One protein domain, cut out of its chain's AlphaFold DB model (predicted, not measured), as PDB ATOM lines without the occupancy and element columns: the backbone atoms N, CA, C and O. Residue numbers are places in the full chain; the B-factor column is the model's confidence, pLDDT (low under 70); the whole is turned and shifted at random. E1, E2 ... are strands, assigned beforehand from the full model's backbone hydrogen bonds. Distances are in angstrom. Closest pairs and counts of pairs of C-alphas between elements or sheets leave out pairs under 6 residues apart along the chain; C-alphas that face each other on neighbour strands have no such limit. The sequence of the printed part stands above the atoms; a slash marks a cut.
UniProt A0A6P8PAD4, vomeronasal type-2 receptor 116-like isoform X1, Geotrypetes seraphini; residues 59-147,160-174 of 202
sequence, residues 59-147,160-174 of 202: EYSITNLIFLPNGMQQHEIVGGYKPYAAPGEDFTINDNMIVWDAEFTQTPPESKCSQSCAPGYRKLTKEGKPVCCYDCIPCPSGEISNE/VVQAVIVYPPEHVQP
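What this domain is: This is residues 59 to 147 and 160 to 174 of the 202 residues of the protein "vomeronasal type-2 receptor 116-like isoform X1" of Geotrypetes seraphini (UniProt A0A6P8PAD4). With little regular structure, this is two separate lobes, a twisted antiparallel sheet E3-E2-E1-E6 and the hairpin E4-E5, joined by unnamed residues 94 to 120. The 104 printed residues hold six named strands, E1 to E6 along the chain, and no named helix; the class is all strand, with 33 residues in named elements. It is extended, radius of gyration of the C-alphas 20.1 A, spanning 64 by 40 by 29 A.

Where its parts are: Find C-alpha 60 at (-35.349, -47.963, 30.131), where E1, residues 60 to 67, begins its 22.1 A. Then come E2, 73 to 81, 22.7 A, bending by 58 degrees at residue 78; E3, 91 to 93; E4, 121 to 125, 13.0 A; E5, 134 to 138, 12.9 A; and E6, 165 to 167, ending at (-37.363, -51.699, 34.431).

How they stand to each other: E1, E2 and E3 form a meander, each the antiparallel neighbour of the one before. Look for N 64 and O 76, 2.8 A, between E1 and E2; N 92 and O 80, 2.9 A, between E3 and E2; N 61 and O 167, 3.2 A, between E1 and E6; and N 122 and O 137, 2.8 A, in hairpin E4-E5. E1 and E4 are apart.

The domain as a whole: Residues 148 to 159 are not printed; C-alphas 147 and 160 are 26.5 A apart. The link E3 to E4 is long. Confidence is under 70 at 102 to 107, 142, 144 to 147 and 160 to 174.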
ATOM      1  N   GLU A  59     -35.495 -48.581  25.378       79.88
ATOM      2  CA  GLU A  59     -35.539 -47.513  26.362       79.88
ATOM      3  C   GLU A  59     -35.848 -48.101  27.740       79.88
ATOM      4  O   GLU A  59     -36.663 -49.015  27.894       79.88
ATOM      5  N   TYR A  60     -35.180 -47.562  28.749       80.19
ATOM      6  CA  TYR A  60     -35.349 -47.963  30.131       80.19
ATOM      7  C   TYR A  60     -36.064 -46.875  30.918       80.19
ATOM      8  O   TYR A  60     -35.724 -45.701  30.796       80.19
ATOM      9  N   SER A  61     -37.001 -47.268  31.780       80.75
ATOM     10  CA  SER A  61     -37.633 -46.344  32.727       80.75
ATOM     11  C   SER A  61     -36.840 -46.285  34.034       80.75
ATOM     12  O   SER A  61     -36.437 -47.316  34.579       80.75
ATOM     13  N   ILE A  62     -36.632 -45.071  34.541       81.75
ATOM     14  CA  ILE A  62     -36.046 -44.797  35.856       81.75
ATOM     15  C   ILE A  62     -37.208 -44.609  36.825       81.75
ATOM     16  O   ILE A  62     -38.033 -43.713  36.643       81.75
ATOM     17  N   THR A  63     -37.272 -45.445  37.856       82.94
ATOM     18  CA  THR A  63     -38.388 -45.461  38.804       82.94
ATOM     19  C   THR A  63     -37.906 -45.169  40.221       82.94
ATOM     20  O   THR A  63     -36.949 -45.785  40.687       82.94
ATOM     21  N   ASN A  64     -38.592 -44.259  40.910       82.69
ATOM     22  CA  ASN A  64     -38.431 -43.995  42.332       82.69
ATOM     23  C   ASN A  64     -39.330 -44.935  43.150       82.69
ATOM     24  O   ASN A  64     -40.537 -45.010  42.904       82.69
ATOM     25  N   LEU A  65     -38.746 -45.648  44.116       81.75
ATOM     26  CA  LEU A  65     -39.461 -46.548  45.022       81.75
ATOM     27  C   LEU A  65     -39.824 -45.811  46.314       81.75
ATOM     28  O   LEU A  65     -38.970 -45.569  47.165       81.75
ATOM     29  N   ILE A  66     -41.106 -45.505  46.473       80.44
ATOM     30  CA  ILE A  66     -41.648 -44.759  47.604       80.44
ATOM     31  C   ILE A  66     -42.266 -45.736  48.601       80.44
ATOM     32  O   ILE A  66     -43.102 -46.570  48.247       80.44
ATOM     33  N   PHE A  67     -41.880 -45.603  49.869       78.06
ATOM     34  CA  PHE A  67     -42.496 -46.325  50.976       78.06
ATOM     35  C   PHE A  67     -43.558 -45.442  51.621       78.06
ATOM     36  O   PHE A  67     -43.260 -44.406  52.214       78.06
ATOM     37  N   LEU A  68     -44.816 -45.846  51.490       79.31
ATOM     38  CA  LEU A  68     -45.935 -45.141  52.094       79.31
ATOM     39  C   LEU A  68     -46.032 -45.474  53.597       79.31
ATOM     40  O   LEU A  68     -45.675 -46.582  54.004       79.31
ATOM     41  N   PRO A  69     -46.584 -44.577  54.442       79.38
ATOM     42  CA  PRO A  69     -46.718 -44.815  55.886       79.38
ATOM     43  C   PRO A  69     -47.531 -46.066  56.257       79.38
ATOM     44  O   PRO A  69     -47.402 -46.598  57.354       79.38
ATOM     45  N   ASN A  70     -48.375 -46.543  55.341       84.56
ATOM     46  CA  ASN A  70     -49.151 -47.777  55.480       84.56
ATOM     47  C   ASN A  70     -48.340 -49.052  55.152       84.56
ATOM     48  O   ASN A  70     -48.916 -50.138  55.110       84.56
ATOM     49  N   GLY A  71     -47.033 -48.929  54.892       77.56
ATOM     50  CA  GLY A  71     -46.134 -50.028  54.535       77.56
ATOM     51  C   GLY A  71     -46.218 -50.468  53.070       77.56
ATOM     52  O   GLY A  71     -45.532 -51.414  52.684       77.56
ATOM     53  N   MET A  72     -47.045 -49.814  52.248       79.62
ATOM     54  CA  MET A  72     -47.133 -50.114  50.821       79.62
ATOM     55  C   MET A  72     -45.965 -49.504  50.049       79.62
ATOM     56  O   MET A  72     -45.458 -48.435  50.385       79.62
ATOM     57  N   GLN A  73     -45.581 -50.189  48.976       78.25
ATOM     58  CA  GLN A  73     -44.597 -49.713  48.015       78.25
ATOM     59  C   GLN A  73     -45.307 -49.097  46.814       78.25
ATOM     60  O   GLN A  73     -46.222 -49.700  46.252       78.25
ATOM     61  N   GLN A  74     -44.861 -47.912  46.422       80.50
ATOM     62  CA  GLN A  74     -45.310 -47.218  45.227       80.50
ATOM     63  C   GLN A  74     -44.112 -46.960  44.319       80.50
ATOM     64  O   GLN A  74     -43.017 -46.650  44.782       80.50
ATOM     65  N   HIS A  75     -44.327 -47.126  43.023       81.31
ATOM     66  CA  HIS A  75     -43.315 -46.970  41.993       81.31
ATOM     67  C   HIS A  75     -43.712 -45.795  41.110       81.31
ATOM     68  O   HIS A  75     -44.741 -45.859  40.445       81.31
ATOM     69  N   GLU A  76     -42.897 -44.746  41.097       83.06
ATOM     70  CA  GLU A  76     -43.123 -43.567  40.259       83.06
ATOM     71  C   GLU A  76     -42.041 -43.475  39.192       83.06
ATOM     72  O   GLU A  76     -40.855 -43.529  39.510       83.06
ATOM     73  N   ILE A  77     -42.421 -43.347  37.922       84.31
ATOM     74  CA  ILE A  77     -41.452 -43.119  36.845       84.31
ATOM     75  C   ILE A  77     -40.982 -41.667  36.939       84.31
ATOM     76  O   ILE A  77     -41.773 -40.739  36.803       84.31
ATOM     77  N   VAL A  78     -39.685 -41.477  37.160       86.00
ATOM     78  CA  VAL A  78     -39.054 -40.161  37.354       86.00
ATOM     79  C   VAL A  78     -38.098 -39.795  36.223       86.00
ATOM     80  O   VAL A  78     -37.529 -38.706  36.226       86.00
ATOM     81  N   GLY A  79     -37.898 -40.687  35.255       85.94
ATOM     82  CA  GLY A  79     -36.969 -40.460  34.158       85.94
ATOM     83  C   GLY A  79     -36.859 -41.640  33.203       85.94
ATOM     84  O   GLY A  79     -37.574 -42.637  33.334       85.94
ATOM     85  N   GLY A  80     -35.915 -41.537  32.273       82.88
ATOM     86  CA  GLY A  80     -35.642 -42.572  31.287       82.88
ATOM     87  C   GLY A  80     -34.201 -42.557  30.792       82.88
ATOM     88  O   GLY A  80     -33.525 -41.527  30.841       82.88
ATOM     89  N   TYR A  81     -33.743 -43.715  30.318       82.19
ATOM     90  CA  TYR A  81     -32.429 -43.906  29.715       82.19
ATOM     91  C   TYR A  81     -32.544 -44.562  28.334       82.19
ATOM     92  O   TYR A  81     -33.153 -45.625  28.186       82.19
ATOM     93  N   LYS A  82     -31.932 -43.931  27.330       80.56
ATOM     94  CA  LYS A  82     -31.919 -44.332  25.921       80.56
ATOM     95  C   LYS A  82     -30.480 -44.623  25.480       80.56
ATOM     96  O   LYS A  82     -29.769 -43.695  25.104       80.56
ATOM     97  N   PRO A  83     -30.049 -45.894  25.445       75.75
ATOM     98  CA  PRO A  83     -28.646 -46.252  25.195       75.75
ATOM     99  C   PRO A  83     -28.084 -45.827  23.829       75.75
ATOM    100  O   PRO A  83     -26.869 -45.765  23.674       75.75
ATOM    101  N   TYR A  84     -28.942 -45.545  22.843       77.94
ATOM    102  CA  TYR A  84     -28.543 -45.200  21.470       77.94
ATOM    103  C   TYR A  84     -28.884 -43.753  21.081       77.94
ATOM    104  O   TYR A  84     -28.794 -43.401  19.904       77.94
ATOM    105  N   ALA A  85     -29.315 -42.919  22.033       81.44
ATOM    106  CA  ALA A  85     -29.550 -41.502  21.770       81.44
ATOM    107  C   ALA A  85     -28.226 -40.725  21.659       81.44
ATOM    108  O   ALA A  85     -27.152 -41.223  22.008       81.44
ATOM    109  N   ALA A  86     -28.296 -39.494  21.151       83.38
ATOM    110  CA  ALA A  86     -27.138 -38.611  21.122       83.38
ATOM    111  C   ALA A  86     -26.679 -38.267  22.555       83.38
ATOM    112  O   ALA A  86     -27.511 -38.225  23.465       83.38
ATOM    113  N   PRO A  87     -25.380 -37.983  22.777       81.94
ATOM    114  CA  PRO A  87     -24.887 -37.589  24.095       81.94
ATOM    115  C   PRO A  87     -25.674 -36.402  24.666       81.94
ATOM    116  O   PRO A  87     -25.770 -35.359  24.016       81.94
ATOM    117  N   GLY A  88     -26.214 -36.555  25.876       78.75
ATOM    118  CA  GLY A  88     -27.036 -35.539  26.543       78.75
ATOM    119  C   GLY A  88     -28.544 -35.681  26.303       78.75
ATOM    120  O   GLY A  88     -29.322 -35.033  26.996       78.75
ATOM    121  N   GLU A  89     -28.962 -36.543  25.374       80.50
ATOM    122  CA  GLU A  89     -30.363 -36.954  25.170       80.50
ATOM    123  C   GLU A  89     -30.615 -38.398  25.638       80.50
ATOM    124  O   GLU A  89     -31.748 -38.885  25.637       80.50
ATOM    125  N   ASP A  90     -29.550 -39.092  26.034       80.56
ATOM    126  CA  ASP A  90     -29.529 -40.477  26.487       80.56
ATOM    127  C   ASP A  90     -30.058 -40.655  27.904       80.56
ATOM    128  O   ASP A  90     -30.488 -41.751  28.250       80.56
ATOM    129  N   PHE A  91     -30.092 -39.600  28.715       83.81
ATOM    130  CA  PHE A  91     -30.535 -39.670  30.101       83.81
ATOM    131  C   PHE A  91     -31.435 -38.491  30.463       83.81
ATOM    132  O   PHE A  91     -31.088 -37.330  30.258       83.81
ATOM    133  N   THR A  92     -32.587 -38.793  31.057       83.44
ATOM    134  CA  THR A  92     -33.524 -37.790  31.564       83.44
ATOM    135  C   THR A  92     -33.942 -38.141  32.982       83.44
ATOM    136  O   THR A  92     -34.258 -39.294  33.273       83.44
ATOM    137  N   ILE A  93     -33.957 -37.147  33.868       84.88
ATOM    138  CA  ILE A  93     -34.439 -37.290  35.240       84.88
ATOM    139  C   ILE A  93     -35.166 -36.017  35.666       84.88
ATOM    140  O   ILE A  93     -34.729 -34.906  35.363       84.88
ATOM    141  N   ASN A  94     -36.304 -36.177  36.334       84.50
ATOM    142  CA  ASN A  94     -37.067 -35.081  36.907       84.50
ATOM    143  C   ASN A  94     -36.918 -35.096  38.426       84.50
ATOM    144  O   ASN A  94     -37.685 -35.749  39.133       84.50
ATOM    145  N   ASP A  95     -35.946 -34.332  38.921       82.06
ATOM    146  CA  ASP A  95     -35.617 -34.259  40.347       82.06
ATOM    147  C   ASP A  95     -36.814 -33.829  41.214       82.06
ATOM    148  O   ASP A  95     -36.937 -34.266  42.355       82.06
ATOM    149  N   ASN A  96     -37.749 -33.044  40.663       84.50
ATOM    150  CA  ASN A  96     -38.945 -32.596  41.384       84.50
ATOM    151  C   ASN A  96     -39.966 -33.719  41.629       84.50
ATOM    152  O   ASN A  96     -40.860 -33.558  42.456       84.50
ATOM    153  N   MET A  97     -39.876 -34.829  40.888       83.38
ATOM    154  CA  MET A  97     -40.737 -36.004  41.069       83.38
ATOM    155  C   MET A  97     -40.131 -37.028  42.035       83.38
ATOM    156  O   MET A  97     -40.805 -37.980  42.431       83.38
ATOM    157  N   ILE A  98     -38.867 -36.850  42.429       83.12
ATOM    158  CA  ILE A  98     -38.197 -37.755  43.358       83.12
ATOM    159  C   ILE A  98     -38.608 -37.388  44.781       83.12
ATOM    160  O   ILE A  98     -38.289 -36.320  45.299       83.12
ATOM    161  N   VAL A  99     -39.295 -38.320  45.430       80.69
ATOM    162  CA  VAL A  99     -39.581 -38.255  46.860       80.69
ATOM    163  C   VAL A  99     -38.443 -38.949  47.586       80.69
ATOM    164  O   VAL A  99     -38.294 -40.167  47.488       80.69
ATOM    165  N   TRP A 100     -37.645 -38.156  48.292       79.06
ATOM    166  CA  TRP A 100     -36.607 -38.645  49.189       79.06
ATOM    167  C   TRP A 100     -37.211 -39.048  50.530       79.06
ATOM    168  O   TRP A 100     -38.202 -38.460  50.971       79.06
ATOM    169  N   ASP A 101     -36.585 -40.020  51.194       71.44
ATOM    170  CA  ASP A 101     -36.960 -40.383  52.557       71.44
ATOM    171  C   ASP A 101     -36.955 -39.147  53.477       71.44
ATOM    172  O   ASP A 101     -36.144 -38.224  53.321       71.44
ATOM    173  N   ALA A 102     -37.879 -39.121  54.439       69.00
ATOM    174  CA  ALA A 102     -38.022 -38.024  55.389       69.00
ATOM    175  C   ALA A 102     -36.743 -37.794  56.214       69.00
ATOM    176  O   ALA A 102     -36.495 -36.665  56.646       69.00
ATOM    177  N   GLU A 103     -35.909 -38.823  56.382       67.81
ATOM    178  CA  GLU A 103     -34.590 -38.703  57.011       67.81
ATOM    179  C   GLU A 103     -33.619 -37.788  56.234       67.81
ATOM    180  O   GLU A 103     -32.709 -37.216  56.832       67.81
ATOM    181  N   PHE A 104     -33.827 -37.577  54.929       61.28
ATOM    182  CA  PHE A 104     -32.921 -36.822  54.049       61.28
ATOM    183  C   PHE A 104     -33.366 -35.381  53.758       61.28
ATOM    184  O   PHE A 104     -33.010 -34.817  52.725       61.28
ATOM    185  N   THR A 105     -34.161 -34.764  54.641       68.81
ATOM    186  CA  THR A 105     -34.664 -33.378  54.481       68.81
ATOM    187  C   THR A 105     -35.330 -33.094  53.124       68.81
ATOM    188  O   THR A 105     -35.338 -31.954  52.667       68.81
ATOM    189  N   GLN A 106     -35.896 -34.120  52.474       68.25
ATOM    190  CA  GLN A 106     -36.430 -34.058  51.101       68.25
ATOM    191  C   GLN A 106     -35.430 -33.553  50.043       68.25
ATOM    192  O   GLN A 106     -35.819 -33.061  48.986       68.25
ATOM    193  N   THR A 107     -34.135 -33.687  50.309       68.81
ATOM    194  CA  THR A 107     -33.057 -33.289  49.403       68.81
ATOM    195  C   THR A 107     -32.204 -34.496  49.033       68.81
ATOM    196  O   THR A 107     -32.055 -35.400  49.858       68.81
ATOM    197  N   PRO A 108     -31.591 -34.511  47.835       73.25
ATOM    198  CA  PRO A 108     -30.665 -35.567  47.464       73.25
ATOM    199  C   PRO A 108     -29.549 -35.706  48.509       73.25
ATOM    200  O   PRO A 108     -28.886 -34.713  48.828       73.25
ATOM    201  N   PRO A 109     -29.307 -36.913  49.042       72.38
ATOM    202  CA  PRO A 109     -28.218 -37.130  49.979       72.38
ATOM    203  C   PRO A 109     -26.864 -36.979  49.276       72.38
ATOM    204  O   PRO A 109     -26.664 -37.413  48.137       72.38
ATOM    205  N   GLU A 110     -25.891 -36.403  49.978       74.88
ATOM    206  CA  GLU A 110     -24.529 -36.312  49.461       74.88
ATOM    207  C   GLU A 110     -23.788 -37.653  49.592       74.88
ATOM    208  O   GLU A 110     -23.544 -38.137  50.696       74.88
ATOM    209  N   SER A 111     -23.335 -38.223  48.470       75.56
ATOM    210  CA  SER A 111     -22.506 -39.444  48.447       75.56
ATOM    211  C   SER A 111     -21.002 -39.160  48.456       75.56
ATOM    212  O   SER A 111     -20.241 -39.652  47.621       75.56
ATOM    213  N   LYS A 112     -20.531 -38.300  49.360       79.12
ATOM    214  CA  LYS A 112     -19.110 -37.917  49.395       79.12
ATOM    215  C   LYS A 112     -18.371 -38.691  50.479       79.12
ATOM    216  O   LYS A 112     -18.718 -38.618  51.652       79.12
ATOM    217  N   CYS A 113     -17.289 -39.372  50.100       82.44
ATOM    218  CA  CYS A 113     -16.388 -40.003  51.070       82.44
ATOM    219  C   CYS A 113     -15.592 -38.973  51.885       82.44
ATOM    220  O   CYS A 113     -15.174 -39.226  53.015       82.44
ATOM    221  N   SER A 114     -15.307 -37.815  51.293       83.19
ATOM    222  CA  SER A 114     -14.522 -36.752  51.915       83.19
ATOM    223  C   SER A 114     -15.059 -35.397  51.481       83.19
ATOM    224  O   SER A 114     -15.433 -35.207  50.322       83.19
ATOM    225  N   GLN A 115     -15.122 -34.468  52.433       85.88
ATOM    226  CA  GLN A 115     -15.574 -33.105  52.178       85.88
ATOM    227  C   GLN A 115     -14.563 -32.344  51.314       85.88
ATOM    228  O   GLN A 115     -13.381 -32.690  51.258       85.88
ATOM    229  N   SER A 116     -15.034 -31.303  50.624       83.50
ATOM    230  CA  SER A 116     -14.146 -30.455  49.817       83.50
ATOM    231  C   SER A 116     -13.161 -29.718  50.725       83.50
ATOM    232  O   SER A 116     -13.541 -29.220  51.784       83.50
ATOM    233  N   CYS A 117     -11.895 -29.642  50.314       84.44
ATOM    234  CA  CYS A 117     -10.883 -28.943  51.098       84.44
ATOM    235  C   CYS A 117     -11.055 -27.429  50.977       84.44
ATOM    236  O   CYS A 117     -11.226 -26.906  49.874       84.44
ATOM    237  N   ALA A 118     -10.982 -26.740  52.115       84.81
ATOM    238  CA  ALA A 118     -10.976 -25.286  52.168       84.81
ATOM    239  C   ALA A 118      -9.696 -24.708  51.524       84.81
ATOM    240  O   ALA A 118      -8.683 -25.414  51.432       84.81
ATOM    241  N   PRO A 119      -9.705 -23.425  51.119       83.62
ATOM    242  CA  PRO A 119      -8.502 -22.748  50.648       83.62
ATOM    243  C   PRO A 119      -7.356 -22.859  51.663       83.62
ATOM    244  O   PRO A 119      -7.575 -22.831  52.875       83.62
ATOM    245  N   GLY A 120      -6.128 -23.020  51.171       83.00
ATOM    246  CA  GLY A 120      -4.945 -23.288  52.005       83.00
ATOM    247  C   GLY A 120      -4.754 -24.752  52.431       83.00
ATOM    248  O   GLY A 120      -3.746 -25.068  53.066       83.00
ATOM    249  N   TYR A 121      -5.664 -25.654  52.048       85.81
ATOM    250  CA  TYR A 121      -5.516 -27.099  52.219       85.81
ATOM    251  C   TYR A 121      -5.439 -27.810  50.864       85.81
ATOM    252  O   TYR A 121      -6.116 -27.445  49.900       85.81
ATOM    253  N   ARG A 122      -4.637 -28.874  50.807       86.38
ATOM    254  CA  ARG A 122      -4.517 -29.790  49.670       86.38
ATOM    255  C   ARG A 122      -5.025 -31.181  50.031       86.38
ATOM    256  O   ARG A 122      -5.015 -31.582  51.195       86.38
ATOM    257  N   LYS A 123      -5.432 -31.932  49.010       86.88
ATOM    258  CA  LYS A 123      -5.899 -33.315  49.151       86.88
ATOM    259  C   LYS A 123      -4.711 -34.256  49.351       86.88
ATOM    260  O   LYS A 123      -3.709 -34.159  48.640       86.88
ATOM    261  N   LEU A 124      -4.839 -35.177  50.298       88.56
ATOM    262  CA  LEU A 124      -3.935 -36.300  50.505       88.56
ATOM    263  C   LEU A 124      -4.736 -37.598  50.412       88.56
ATOM    264  O   LEU A 124      -5.593 -37.862  51.253       88.56
ATOM    265  N   THR A 125      -4.468 -38.401  49.384       85.75
ATOM    266  CA  THR A 125      -5.132 -39.694  49.192       85.75
ATOM    267  C   THR A 125      -4.852 -40.622  50.370       85.75
ATOM    268  O   THR A 125      -3.707 -40.759  50.801       85.75
ATOM    269  N   LYS A 126      -5.897 -41.286  50.866       84.31
ATOM    270  CA  LYS A 126      -5.771 -42.284  51.931       84.31
ATOM    271  C   LYS A 126      -5.256 -43.599  51.362       84.31
ATOM    272  O   LYS A 126      -5.865 -44.171  50.459       84.31
ATOM    273  N   GLU A 127      -4.159 -44.101  51.914       87.50
ATOM    274  CA  GLU A 127      -3.634 -45.411  51.537       87.50
ATOM    275  C   GLU A 127      -4.676 -46.508  51.822       87.50
ATOM    276  O   GLU A 127      -5.345 -46.506  52.858       87.50
ATOM    277  N   GLY A 128      -4.869 -47.420  50.868       85.12
ATOM    278  CA  GLY A 128      -5.866 -48.491  50.977       85.12
ATOM    279  C   GLY A 128      -7.333 -48.047  50.845       85.12
ATOM    280  O   GLY A 128      -8.227 -48.860  51.084       85.12
ATOM    281  N   LYS A 129      -7.615 -46.790  50.468       82.38
ATOM    282  CA  LYS A 129      -8.973 -46.285  50.185       82.38
ATOM    283  C   LYS A 129      -9.125 -45.859  48.713       82.38
ATOM    284  O   LYS A 129      -8.122 -45.630  48.040       82.38
ATOM    285  N   PRO A 130     -10.366 -45.746  48.197       81.38
ATOM    286  CA  PRO A 130     -10.622 -45.208  46.860       81.38
ATOM    287  C   PRO A 130     -10.109 -43.771  46.686       81.38
ATOM    288  O   PRO A 130     -10.031 -43.017  47.651       81.38
ATOM    289  N   VAL A 131      -9.840 -43.367  45.441       79.81
ATOM    290  CA  VAL A 131      -9.290 -42.038  45.096       79.81
ATOM    291  C   VAL A 131     -10.188 -40.882  45.559       79.81
ATOM    292  O   VAL A 131      -9.693 -39.817  45.921       79.81
ATOM    293  N   CYS A 132     -11.507 -41.084  45.609       80.19
ATOM    294  CA  CYS A 132     -12.456 -40.093  46.118       80.19
ATOM    295  C   CYS A 132     -12.383 -39.867  47.645       80.19
ATOM    296  O   CYS A 132     -13.020 -38.940  48.148       80.19
ATOM    297  N   CYS A 133     -11.615 -40.681  48.376       82.94
ATOM    298  CA  CYS A 133     -11.417 -40.584  49.818       82.94
ATOM    299  C   CYS A 133     -10.039 -39.990  50.144       82.94
ATOM    300  O   CYS A 133      -9.000 -40.621  49.927       82.94
ATOM    301  N   TYR A 134     -10.019 -38.797  50.726       85.38
ATOM    302  CA  TYR A 134      -8.793 -38.051  51.001       85.38
ATOM    303  C   TYR A 134      -8.884 -37.265  52.309       85.38
ATOM    304  O   TYR A 134      -9.969 -36.971  52.806       85.38
ATOM    305  N   ASP A 135      -7.726 -36.921  52.869       89.44
ATOM    306  CA  ASP A 135      -7.610 -35.943  53.947       89.44
ATOM    307  C   ASP A 135      -7.249 -34.569  53.386       89.44
ATOM    308  O   ASP A 135      -6.536 -34.450  52.387       89.44
ATOM    309  N   CYS A 136      -7.736 -33.521  54.043       89.19
ATOM    310  CA  CYS A 136      -7.329 -32.153  53.762       89.19
ATOM    311  C   CYS A 136      -6.173 -31.792  54.691       89.19
ATOM    312  O   CYS A 136      -6.360 -31.672  55.901       89.19
ATOM    313  N   ILE A 137      -4.980 -31.615  54.128       89.81
ATOM    314  CA  ILE A 137      -3.779 -31.226  54.874       89.81
ATOM    315  C   ILE A 137      -3.317 -29.834  54.437       89.81
ATOM    316  O   ILE A 137      -3.525 -29.478  53.278       89.81
ATOM    317  N   PRO A 138      -2.726 -29.023  55.329       88.62
ATOM    318  CA  PRO A 138      -2.302 -27.673  54.975       88.62
ATOM    319  C   PRO A 138      -1.273 -27.696  53.840       88.62
ATOM    320  O   PRO A 138      -0.432 -28.601  53.752       88.62
ATOM    321  N   CYS A 139      -1.341 -26.693  52.968       85.00
ATOM    322  CA  CYS A 139      -0.304 -26.460  51.974       85.00
ATOM    323  C   CYS A 139       1.047 -26.211  52.675       85.00
ATOM    324  O   CYS A 139       1.090 -25.544  53.714       85.00
ATOM    325  N   PRO A 140       2.157 -26.748  52.142       82.81
ATOM    326  CA  PRO A 140       3.484 -26.425  52.647       82.81
ATOM    327  C   PRO A 140       3.808 -24.942  52.415       82.81
ATOM    328  O   PRO A 140       3.236 -24.286  51.544       82.81
ATOM    329  N   SER A 141       4.740 -24.404  53.202       76.81
ATOM    330  CA  SER A 141       5.154 -23.001  53.113       76.81
ATOM    331  C   SER A 141       5.540 -22.614  51.682       76.81
ATOM    332  O   SER A 141       6.471 -23.183  51.118       76.81
ATOM    333  N   GLY A 142       4.850 -21.619  51.120       68.12
ATOM    334  CA  GLY A 142       5.094 -21.119  49.762       68.12
ATOM    335  C   GLY A 142       4.154 -21.677  48.687       68.12
ATOM    336  O   GLY A 142       4.171 -21.171  47.569       68.12
ATOM    337  N   GLU A 143       3.303 -22.652  49.014       71.06
ATOM    338  CA  GLU A 143       2.233 -23.128  48.133       71.06
ATOM    339  C   GLU A 143       0.880 -22.557  48.572       71.06
ATOM    340  O   GLU A 143       0.571 -22.498  49.763       71.06
ATOM    341  N   ILE A 144       0.051 -22.145  47.610       60.44
ATOM    342  CA  ILE A 144      -1.290 -21.618  47.875       60.44
ATOM    343  C   ILE A 144      -2.308 -22.425  47.074       60.44
ATOM    344  O   ILE A 144      -2.204 -22.541  45.855       60.44
ATOM    345  N   SER A 145      -3.319 -22.946  47.768       68.31
ATOM    346  CA  SER A 145      -4.547 -23.453  47.157       68.31
ATOM    347  C   SER A 145      -5.582 -22.324  47.184       68.31
ATOM    348  O   SER A 145      -6.187 -22.069  48.227       68.31
ATOM    349  N   ASN A 146      -5.690 -21.587  46.071       57.50
ATOM    350  CA  ASN A 146      -6.542 -20.393  45.929       57.50
ATOM    351  C   ASN A 146      -8.018 -20.714  45.660       57.50
ATOM    352  O   ASN A 146      -8.863 -19.825  45.726       57.50
ATOM    353  N   GLU A 147      -8.335 -21.972  45.379       57.84
ATOM    354  CA  GLU A 147      -9.690 -22.425  45.106       57.84
ATOM    355  C   GLU A 147     -10.077 -23.470  46.151       57.84
ATOM    356  O   GLU A 147      -9.273 -24.329  46.521       57.84
ATOM    357  N   VAL A 160     -27.347 -40.575  45.133       33.06
ATOM    358  CA  VAL A 160     -27.699 -41.832  45.810       33.06
ATOM    359  C   VAL A 160     -29.194 -41.930  45.699       33.06
ATOM    360  O   VAL A 160     -29.923 -41.491  46.575       33.06
ATOM    361  N   VAL A 161     -29.663 -42.445  44.581       32.84
ATOM    362  CA  VAL A 161     -31.061 -42.782  44.451       32.84
ATOM    363  C   VAL A 161     -31.259 -44.040  45.281       32.84
ATOM    364  O   VAL A 161     -30.664 -45.090  45.021       32.84
ATOM    365  N   GLN A 162     -32.075 -43.906  46.320       34.91
ATOM    366  CA  GLN A 162     -32.788 -45.022  46.918       34.91
ATOM    367  C   GLN A 162     -33.283 -45.910  45.767       34.91
ATOM    368  O   GLN A 162     -33.882 -45.395  44.829       34.91
ATOM    369  N   ALA A 163     -32.879 -47.186  45.780       37.84
ATOM    370  CA  ALA A 163     -32.900 -48.132  44.658       37.84
ATOM    371  C   ALA A 163     -33.631 -47.648  43.384       37.84
ATOM    372  O   ALA A 163     -34.833 -47.875  43.249       37.84
ATOM    373  N   VAL A 164     -32.912 -47.050  42.417       41.22
ATOM    374  CA  VAL A 164     -33.455 -46.976  41.050       41.22
ATOM    375  C   VAL A 164     -33.507 -48.390  40.534       41.22
ATOM    376  O   VAL A 164     -32.475 -49.009  40.260       41.22
ATOM    377  N   ILE A 165     -34.715 -48.905  40.396       50.31
ATOM    378  CA  ILE A 165     -34.908 -50.138  39.663       50.31
ATOM    379  C   ILE A 165     -35.166 -49.729  38.225       50.31
ATOM    380  O   ILE A 165     -36.143 -49.055  37.911       50.31
ATOM    381  N   VAL A 166     -34.226 -50.101  37.367       43.16
ATOM    382  CA  VAL A 166     -34.344 -49.913  35.931       43.16
ATOM    383  C   VAL A 166     -35.220 -51.045  35.409       43.16
ATOM    384  O   VAL A 166     -34.790 -52.203  35.385       43.16
ATOM    385  N   TYR A 167     -36.455 -50.727  35.031       45.19
ATOM    386  CA  TYR A 167     -37.363 -51.699  34.431       45.19
ATOM    387  C   TYR A 167     -37.361 -51.543  32.901       45.19
ATOM    388  O   TYR A 167     -37.461 -50.415  32.407       45.19
ATOM    389  N   PRO A 168     -37.256 -52.643  32.127       46.03
ATOM    390  CA  PRO A 168     -37.715 -52.627  30.742       46.03
ATOM    391  C   PRO A 168     -39.242 -52.401  30.711       46.03
ATOM    392  O   PRO A 168     -39.911 -52.718  31.703       46.03
ATOM    393  N   PRO A 169     -39.809 -51.870  29.612       41.81
ATOM    394  CA  PRO A 169     -41.247 -51.626  29.509       41.81
ATOM    395  C   PRO A 169     -42.058 -52.902  29.780       41.81
ATOM    396  O   PRO A 169     -41.618 -54.018  29.481       41.81
ATOM    397  N   GLU A 170     -43.235 -52.724  30.391       42.84
ATOM    398  CA  GLU A 170     -44.142 -53.805  30.784       42.84
ATOM    399  C   GLU A 170     -44.334 -54.777  29.618       42.84
ATOM    400  O   GLU A 170     -44.787 -54.353  28.564       42.84
ATOM    401  N   HIS A 171     -43.974 -56.054  29.829       45.19
ATOM    402  CA  HIS A 171     -44.220 -57.286  29.035       45.19
ATOM    403  C   HIS A 171     -43.007 -58.238  29.045       45.19
ATOM    404  O   HIS A 171     -43.136 -59.402  28.667       45.19
ATOM    405  N   VAL A 172     -41.853 -57.807  29.564       38.91
ATOM    406  CA  VAL A 172     -40.718 -58.698  29.861       38.91
ATOM    407  C   VAL A 172     -40.673 -58.956  31.365       38.91
ATOM    408  O   VAL A 172     -40.670 -58.024  32.164       38.91
ATOM    409  N   GLN A 173     -40.676 -60.231  31.769       30.52
ATOM    410  CA  GLN A 173     -40.591 -60.607  33.182       30.52
ATOM    411  C   GLN A 173     -39.390 -59.929  33.866       30.52
ATOM    412  O   GLN A 173     -38.328 -59.815  33.247       30.52
ATOM    413  N   PRO A 174     -39.519 -59.508  35.138       33.19
ATOM    414  CA  PRO A 174     -38.462 -58.780  35.821       33.19
ATOM    415  C   PRO A 174     -37.218 -59.661  35.956       33.19
ATOM    416  O   PRO A 174     -37.164 -60.569  36.789       33.19
TER     417      PRO A 174